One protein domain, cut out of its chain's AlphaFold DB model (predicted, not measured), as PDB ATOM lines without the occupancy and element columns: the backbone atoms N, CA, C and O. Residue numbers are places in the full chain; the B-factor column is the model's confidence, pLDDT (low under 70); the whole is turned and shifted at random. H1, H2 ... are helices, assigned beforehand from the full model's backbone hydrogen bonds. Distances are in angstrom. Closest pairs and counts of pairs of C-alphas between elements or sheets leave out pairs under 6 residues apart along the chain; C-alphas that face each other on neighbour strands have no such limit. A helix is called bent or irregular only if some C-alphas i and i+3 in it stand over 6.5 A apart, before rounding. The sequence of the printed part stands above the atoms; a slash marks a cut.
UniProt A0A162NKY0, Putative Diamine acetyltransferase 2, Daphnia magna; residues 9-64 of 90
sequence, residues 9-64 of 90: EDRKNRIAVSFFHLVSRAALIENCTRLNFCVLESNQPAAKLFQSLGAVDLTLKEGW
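Overview. This is residues 9 to 64 of the 90 residues of the protein "Putative Diamine acetyltransferase 2" of Daphnia magna (UniProt A0A162NKY0). The model is a flat, open arrangement in which the long helix H1 makes one side, a long stretch without a named element, residues 30 to 43, folds back from its end, and the short helices H2 and H3 follow on the other side, H2 near H1 and H3 away from it. No two helices touch, and residues 9 to 15 and 40 to 45 stick out free of the rest. The printed part has 56 residues with three named helices, in the order H1, H2, H3, and no named strand; the class is all helix, with 29 of the 56 residues in named elements. The whole is only just loose, close to compact, with a radius of gyration of the C-alphas of 12.6 A, and it spans 34 by 31 by 15 A.

Along the chain. The printed part begins at Glu 9, with its C-alpha at (12.001, 14.760, 97.581). H1, residues 15 to 29, runs 21.5 A from C-alpha 15 at (14.037, 4.729, 102.600) to C-alpha 29 at (15.110, -9.675, 118.572). Residues 30 to 43 follow, and their C-alphas lie 7 to 18 A from the mean of the C-alphas. H2, residues 44 to 52, measures 12.2 A from first to last C-alpha. H3, residues 58 to 62, measures 5.4 A and ends with C-alpha 62 at (-11.055, -10.308, 107.150). No helix is bent or irregular.

Arrangement. H1 and H2 are near each other: no pair of their C-alphas is within 8 A, but 6 pairs are within 10 A. H1 and H3 are apart, with no C-alpha of the one within 8 A of the other. H2 and H3 are apart too by the same distance, though they follow each other in the chain. The helices form no hairpin. In H1, H2 and H3 every O i to N i+4 pair is within hydrogen-bond range.

Size, cuts and confidence. The two C-alphas farthest apart are those of Glu 9 and Glu 62, at 35.4 A, and the first and last printed C-alphas, of Glu 9 and Trp 64, are 33.2 A apart. Residues 9 to 15, of which 15 belongs to H1, stand free, and so do residues 40 to 45, of which 44 and 45 belong to H2. Without them the body has 43 residues and spans 31 by 20 by 14 A. The link from H1 to H2 is long, with 14 residues, and the link from H2 to H3 is tight, with 5. The printed part has no cut. The mean pLDDT of the printed part is 94.4, and no printed residue is under 70.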
ATOM      1  N   GLU A   9      10.668  14.713  98.192       93.50
ATOM      2  CA  GLU A   9      12.001  14.760  97.581       93.50
ATOM      3  C   GLU A   9      12.861  13.519  97.864       93.50
ATOM      4  O   GLU A   9      13.714  13.156  97.058       93.50
ATOM      5  N   ASP A  10      12.583  12.817  98.962       89.94
ATOM      6  CA  ASP A  10      13.326  11.638  99.407       89.94
ATOM      7  C   ASP A  10      12.640  10.315  99.003       89.94
ATOM      8  O   ASP A  10      13.117   9.210  99.297       89.94
ATOM      9  N   ARG A  11      11.484  10.386  98.330       87.44
ATOM     10  CA  ARG A  11      10.746   9.194  97.884       87.44
ATOM     11  C   ARG A  11      11.501   8.468  96.774       87.44
ATOM     12  O   ARG A  11      12.320   9.033  96.066       87.44
ATOM     13  N   LYS A  12      11.193   7.177  96.603       83.56
ATOM     14  CA  LYS A  12      11.844   6.260  95.640       83.56
ATOM     15  C   LYS A  12      13.333   5.977  95.910       83.56
ATOM     16  O   LYS A  12      13.901   5.130  95.233       83.56
ATOM     17  N   ASN A  13      13.910   6.517  96.985       86.81
ATOM     18  CA  ASN A  13      15.280   6.223  97.432       86.81
ATOM     19  C   ASN A  13      15.365   5.037  98.412       86.81
ATOM     20  O   ASN A  13      16.255   4.973  99.252       86.81
ATOM     21  N   ARG A  14      14.408   4.098  98.347       90.88
ATOM     22  CA  ARG A  14      14.329   2.887  99.198       90.88
ATOM     23  C   ARG A  14      14.281   3.130 100.716       90.88
ATOM     24  O   ARG A  14      14.312   2.165 101.470       90.88
ATOM     25  N   ILE A  15      14.101   4.370 101.171       93.38
ATOM     26  CA  ILE A  15      14.037   4.729 102.600       93.38
ATOM     27  C   ILE A  15      12.981   3.909 103.345       93.38
ATOM     28  O   ILE A  15      13.256   3.403 104.428       93.38
ATOM     29  N   ALA A  16      11.801   3.709 102.743       91.81
ATOM     30  CA  ALA A  16      10.753   2.888 103.347       91.81
ATOM     31  C   ALA A  16      11.195   1.444 103.582       91.81
ATOM     32  O   ALA A  16      10.978   0.896 104.657       91.81
ATOM     33  N   VAL A  17      11.870   0.852 102.600       94.75
ATOM     34  CA  VAL A  17      12.372  -0.518 102.698       94.75
ATOM     35  C   VAL A  17      13.446  -0.611 103.779       94.75
ATOM     36  O   VAL A  17      13.382  -1.500 104.621       94.75
ATOM     37  N   SER A  18      14.392   0.334 103.813       95.38
ATOM     38  CA  SER A  18      15.441   0.372 104.840       95.38
ATOM     39  C   SER A  18      14.866   0.532 106.248       95.38
ATOM     40  O   SER A  18      15.296  -0.155 107.172       95.38
ATOM     41  N   PHE A  19      13.861   1.394 106.413       94.25
ATOM     42  CA  PHE A  19      13.165   1.566 107.683       94.25
ATOM     43  C   PHE A  19      12.496   0.260 108.134       94.25
ATOM     44  O   PHE A  19      12.761  -0.224 109.234       94.25
ATOM     45  N   PHE A  20      11.699  -0.365 107.265       95.25
ATOM     46  CA  PHE A  20      11.022  -1.624 107.588       95.25
ATOM     47  C   PHE A  20      11.984  -2.794 107.797       95.25
ATOM     48  O   PHE A  20      11.686  -3.679 108.595       95.25
ATOM     49  N   HIS A  21      13.152  -2.788 107.154       96.00
ATOM     50  CA  HIS A  21      14.216  -3.748 107.437       96.00
ATOM     51  C   HIS A  21      14.708  -3.619 108.885       96.00
ATOM     52  O   HIS A  21      14.769  -4.616 109.604       96.00
ATOM     53  N   LEU A  22      15.015  -2.398 109.335       96.94
ATOM     54  CA  LEU A  22      15.477  -2.152 110.705       96.94
ATOM     55  C   LEU A  22      14.402  -2.502 111.740       96.94
ATOM     56  O   LEU A  22      14.701  -3.188 112.716       96.94
ATOM     57  N   VAL A  23      13.149  -2.104 111.497       95.81
ATOM     58  CA  VAL A  23      12.018  -2.444 112.377       95.81
ATOM     59  C   VAL A  23      11.806  -3.957 112.444       95.81
ATOM     60  O   VAL A  23      11.638  -4.498 113.531       95.81
ATOM     61  N   SER A  24      11.875  -4.661 111.311       96.62
ATOM     62  CA  SER A  24      11.746  -6.125 111.281       96.62
ATOM     63  C   SER A  24      12.873  -6.820 112.043       96.62
ATOM     64  O   SER A  24      12.625  -7.794 112.749       96.62
ATOM     65  N   ARG A  25      14.110  -6.309 111.964       98.06
ATOM     66  CA  ARG A  25      15.224  -6.839 112.763       98.06
ATOM     67  C   ARG A  25      14.981  -6.674 114.261       98.06
ATOM     68  O   ARG A  25      15.199  -7.627 115.000       98.06
ATOM     69  N   ALA A  26      14.523  -5.500 114.693       97.44
ATOM     70  CA  ALA A  26      14.167  -5.270 116.090       97.44
ATOM     71  C   ALA A  26      13.020  -6.192 116.531       97.44
ATOM     72  O   ALA A  26      13.113  -6.835 117.568       97.44
ATOM     73  N   ALA A  27      11.988  -6.345 115.697       97.38
ATOM     74  CA  ALA A  27      10.863  -7.236 115.961       97.38
ATOM     75  C   ALA A  27      11.306  -8.693 116.179       97.38
ATOM     76  O   ALA A  27      10.806  -9.345 117.089       97.38
ATOM     77  N   LEU A  28      12.267  -9.194 115.398       98.12
ATOM     78  CA  LEU A  28      12.810 -10.542 115.592       98.12
ATOM     79  C   LEU A  28      13.581 -10.688 116.911       98.12
ATOM     80  O   LEU A  28      13.441 -11.710 117.575       98.12
ATOM     81  N   ILE A  29      14.370  -9.679 117.298       98.38
ATOM     82  CA  ILE A  29      15.110  -9.675 118.572       98.38
ATOM     83  C   ILE A  29      14.139  -9.710 119.760       98.38
ATOM     84  O   ILE A  29      14.341 -10.474 120.697       98.38
ATOM     85  N   GLU A  30      13.052  -8.946 119.674       97.94
ATOM     86  CA  GLU A  30      12.007  -8.865 120.702       97.94
ATOM     87  C   GLU A  30      10.973 -10.006 120.614       97.94
ATOM     88  O   GLU A  30       9.926  -9.953 121.260       97.94
ATOM     89  N   ASN A  31      11.220 -11.031 119.789       97.50
ATOM     90  CA  ASN A  31      10.317 -12.166 119.570       97.50
ATOM     91  C   ASN A  31       8.872 -11.755 119.194       97.50
ATOM     92  O   ASN A  31       7.884 -12.393 119.570       97.50
ATOM     93  N   CYS A  32       8.732 -10.662 118.445       97.62
ATOM     94  CA  CYS A  32       7.457 -10.215 117.904       97.62
ATOM     95  C   CYS A  32       7.025 -11.118 116.744       97.62
ATOM     96  O   CYS A  32       7.804 -11.440 115.852       97.62
ATOM     97  N   THR A  33       5.741 -11.465 116.705       96.56
ATOM     98  CA  THR A  33       5.194 -12.388 115.694       96.56
ATOM     99  C   THR A  33       4.687 -11.700 114.429       96.56
ATOM    100  O   THR A  33       4.434 -12.365 113.428       96.56
ATOM    101  N   ARG A  34       4.487 -10.378 114.465       95.25
ATOM    102  CA  ARG A  34       3.878  -9.607 113.372       95.25
ATOM    103  C   ARG A  34       4.164  -8.118 113.492       95.25
ATOM    104  O   ARG A  34       4.365  -7.601 114.589       95.25
ATOM    105  N   LEU A  35       4.085  -7.429 112.357       94.94
ATOM    106  CA  LEU A  35       4.086  -5.972 112.263       94.94
ATOM    107  C   LEU A  35       2.759  -5.511 111.661       94.94
ATOM    108  O   LEU A  35       2.512  -5.723 110.479       94.94
ATOM    109  N   ASN A  36       1.927  -4.855 112.472       94.56
ATOM    110  CA  ASN A  36       0.672  -4.265 112.010       94.56
ATOM    111  C   ASN A  36       0.838  -2.766 111.743       94.56
ATOM    112  O   ASN A  36       1.449  -2.035 112.537       94.56
ATOM    113  N   PHE A  37       0.270  -2.320 110.627       94.62
ATOM    114  CA  PHE A  37       0.183  -0.924 110.215       94.62
ATOM    115  C   PHE A  37      -0.949  -0.756 109.199       94.62
ATOM    116  O   PHE A  37      -1.371  -1.727 108.571       94.62
ATOM    117  N   CYS A  38      -1.421   0.477 109.035       93.56
ATOM    118  CA  CYS A  38      -2.466   0.814 108.076       93.56
ATOM    119  C   CYS A  38      -1.868   1.571 106.887       93.56
ATOM    120  O   CYS A  38      -0.952   2.381 107.042       93.56
ATOM    121  N   VAL A  39      -2.414   1.333 105.697       93.06
ATOM    122  CA  VAL A  39      -2.123   2.113 104.491       93.06
ATOM    123  C   VAL A  39      -3.428   2.757 104.042       93.06
ATOM    124  O   VAL A  39      -4.461   2.095 103.995       93.06
ATOM    125  N   LEU A  40      -3.393   4.055 103.734       92.38
ATOM    126  CA  LEU A  40      -4.554   4.742 103.170       92.38
ATOM    127  C   LEU A  40      -4.901   4.143 101.804       92.38
ATOM    128  O   LEU A  40      -4.008   3.937 100.983       92.38
ATOM    129  N   GLU A  41      -6.191   3.954 101.531       90.69
ATOM    130  CA  GLU A  41      -6.694   3.427 100.251       90.69
ATOM    131  C   GLU A  41      -6.180   4.232  99.044       90.69
ATOM    132  O   GLU A  41      -5.821   3.680  98.001       90.69
ATOM    133  N   SER A  42      -6.051   5.550  99.205       93.50
ATOM    134  CA  SER A  42      -5.527   6.448  98.174       93.50
ATOM    135  C   SER A  42      -4.028   6.266  97.890       93.50
ATOM    136  O   SER A  42      -3.532   6.744  96.869       93.50
ATOM    137  N   ASN A  43      -3.281   5.558  98.743       91.88
ATOM    138  CA  ASN A  43      -1.833   5.376  98.628       91.88
ATOM    139  C   ASN A  43      -1.460   4.041  97.963       91.88
ATOM    140  O   ASN A  43      -0.738   3.204  98.514       91.88
ATOM    141  N   GLN A  44      -1.919   3.870  96.725       92.88
ATOM    142  CA  GLN A  44      -1.647   2.685  95.907       92.88
ATOM    143  C   GLN A  44      -0.149   2.345  95.754       92.88
ATOM    144  O   GLN A  44       0.190   1.159  95.799       92.88
ATOM    145  N   PRO A  45       0.785   3.313  95.613       91.62
ATOM    146  CA  PRO A  45       2.211   2.994  95.563       91.62
ATOM    147  C   PRO A  45       2.727   2.319  96.839       91.62
ATOM    148  O   PRO A  45       3.500   1.366  96.749       91.62
ATOM    149  N   ALA A  46       2.298   2.782  98.019       92.00
ATOM    150  CA  ALA A  46       2.686   2.166  99.284       92.00
ATOM    151  C   ALA A  46       2.054   0.779  99.451       92.00
ATOM    152  O   ALA A  46       2.757  -0.157  99.821       92.00
ATOM    153  N   ALA A  47       0.768   0.625  99.114       94.31
ATOM    154  CA  ALA A  47       0.083  -0.666  99.181       94.31
ATOM    155  C   ALA A  47       0.815  -1.733  98.347       94.31
ATOM    156  O   ALA A  47       1.177  -2.785  98.872       94.31
ATOM    157  N   LYS A  48       1.145  -1.419  97.085       94.44
ATOM    158  CA  LYS A  48       1.905  -2.321  96.202       94.44
ATOM    159  C   LYS A  48       3.297  -2.639  96.742       94.44
ATOM    160  O   LYS A  48       3.731  -3.786  96.669       94.44
ATOM    161  N   LEU A  49       3.998  -1.643  97.295       92.94
ATOM    162  CA  LEU A  49       5.302  -1.858  97.919       92.94
ATOM    163  C   LEU A  49       5.196  -2.865  99.068       92.94
ATOM    164  O   LEU A  49       5.932  -3.847  99.080       92.94
ATOM    165  N   PHE A  50       4.283  -2.661 100.014       94.81
ATOM    166  CA  PHE A  50       4.183  -3.542 101.176       94.81
ATOM    167  C   PHE A  50       3.689  -4.942 100.816       94.81
ATOM    168  O   PHE A  50       4.226  -5.913 101.341       94.81
ATOM    169  N   GLN A  51       2.764  -5.069  99.862       95.75
ATOM    170  CA  GLN A  51       2.379  -6.370  99.308       95.75
ATOM    171  C   GLN A  51       3.583  -7.097  98.692       95.75
ATOM    172  O   GLN A  51       3.779  -8.282  98.947       95.75
ATOM    173  N   SER A  52       4.457  -6.387  97.962       95.50
ATOM    174  CA  SER A  52       5.695  -6.980  97.422       95.50
ATOM    175  C   SER A  52       6.700  -7.412  98.500       95.50
ATOM    176  O   SER A  52       7.544  -8.264  98.240       95.50
ATOM    177  N   LEU A  53       6.595  -6.856  99.714       95.06
ATOM    178  CA  LEU A  53       7.386  -7.235 100.891       95.06
ATOM    179  C   LEU A  53       6.721  -8.344 101.732       95.06
ATOM    180  O   LEU A  53       7.235  -8.686 102.794       95.06
ATOM    181  N   GLY A  54       5.593  -8.902 101.278       96.00
ATOM    182  CA  GLY A  54       4.870  -9.978 101.960       96.00
ATOM    183  C   GLY A  54       3.774  -9.516 102.925       96.00
ATOM    184  O   GLY A  54       3.243 -10.339 103.670       96.00
ATOM    185  N   ALA A  55       3.412  -8.228 102.934       96.50
ATOM    186  CA  ALA A  55       2.272  -7.757 103.718       96.50
ATOM    187  C   ALA A  55       0.945  -8.265 103.133       96.50
ATOM    188  O   ALA A  55       0.765  -8.335 101.916       96.50
ATOM    189  N   VAL A  56      -0.006  -8.567 104.016       96.62
ATOM    190  CA  VAL A  56      -1.359  -9.012 103.662       96.62
ATOM    191  C   VAL A  56      -2.350  -7.913 104.021       96.62
ATOM    192  O   VAL A  56      -2.315  -7.384 105.130       96.62
ATOM    193  N   ASP A  57      -3.246  -7.584 103.091       95.94
ATOM    194  CA  ASP A  57      -4.344  -6.650 103.339       95.94
ATOM    195  C   ASP A  57      -5.430  -7.329 104.191       95.94
ATOM    196  O   ASP A  57      -6.206  -8.156 103.704       95.94
ATOM    197  N   LEU A  58      -5.453  -7.007 105.486       95.81
ATOM    198  CA  LEU A  58      -6.418  -7.570 106.433       95.81
ATOM    199  C   LEU A  58      -7.828  -7.002 106.243       95.81
ATOM    200  O   LEU A  58      -8.796  -7.702 106.531       95.81
ATOM    201  N   THR A  59      -7.969  -5.778 105.730       94.81
ATOM    202  CA  THR A  59      -9.284  -5.197 105.430       94.81
ATOM    203  C   THR A  59      -9.979  -6.030 104.360       94.81
ATOM    204  O   THR A  59     -11.127  -6.422 104.541       94.81
ATOM    205  N   LEU A  60      -9.267  -6.386 103.288       93.81
ATOM    206  CA  LEU A  60      -9.809  -7.238 102.226       93.81
ATOM    207  C   LEU A  60      -9.988  -8.699 102.660       93.81
ATOM    208  O   LEU A  60     -10.945  -9.347 102.245       93.81
ATOM    209  N   LYS A  61      -9.068  -9.232 103.470       96.31
ATOM    210  CA  LYS A  61      -9.089 -10.646 103.874       96.31
ATOM    211  C   LYS A  61     -10.134 -10.953 104.950       96.31
ATOM    212  O   LYS A  61     -10.725 -12.026 104.930       96.31
ATOM    213  N   GLU A  62     -10.304 -10.052 105.912       96.88
ATOM    214  CA  GLU A  62     -11.055 -10.308 107.150       96.88
ATOM    215  C   GLU A  62     -12.197  -9.303 107.375       96.88
ATOM    216  O   GLU A  62     -13.018  -9.514 108.262       96.88
ATOM    217  N   GLY A  63     -12.296  -8.235 106.572       94.19
ATOM    218  CA  GLY A  63     -13.408  -7.282 106.645       94.19
ATOM    219  C   GLY A  63     -13.328  -6.304 107.820       94.19
ATOM    220  O   GLY A  63     -14.356  -5.864 108.329       94.19
ATOM    221  N   TRP A  64     -12.122  -5.969 108.290       93.62
ATOM    222  CA  TRP A  64     -11.959  -5.016 109.391       93.62
ATOM    223  C   TRP A  64     -12.422  -3.610 109.002       93.62
ATOM    224  O   TRP A  64     -12.016  -3.061 107.980       93.62
TER     225      TRP A  64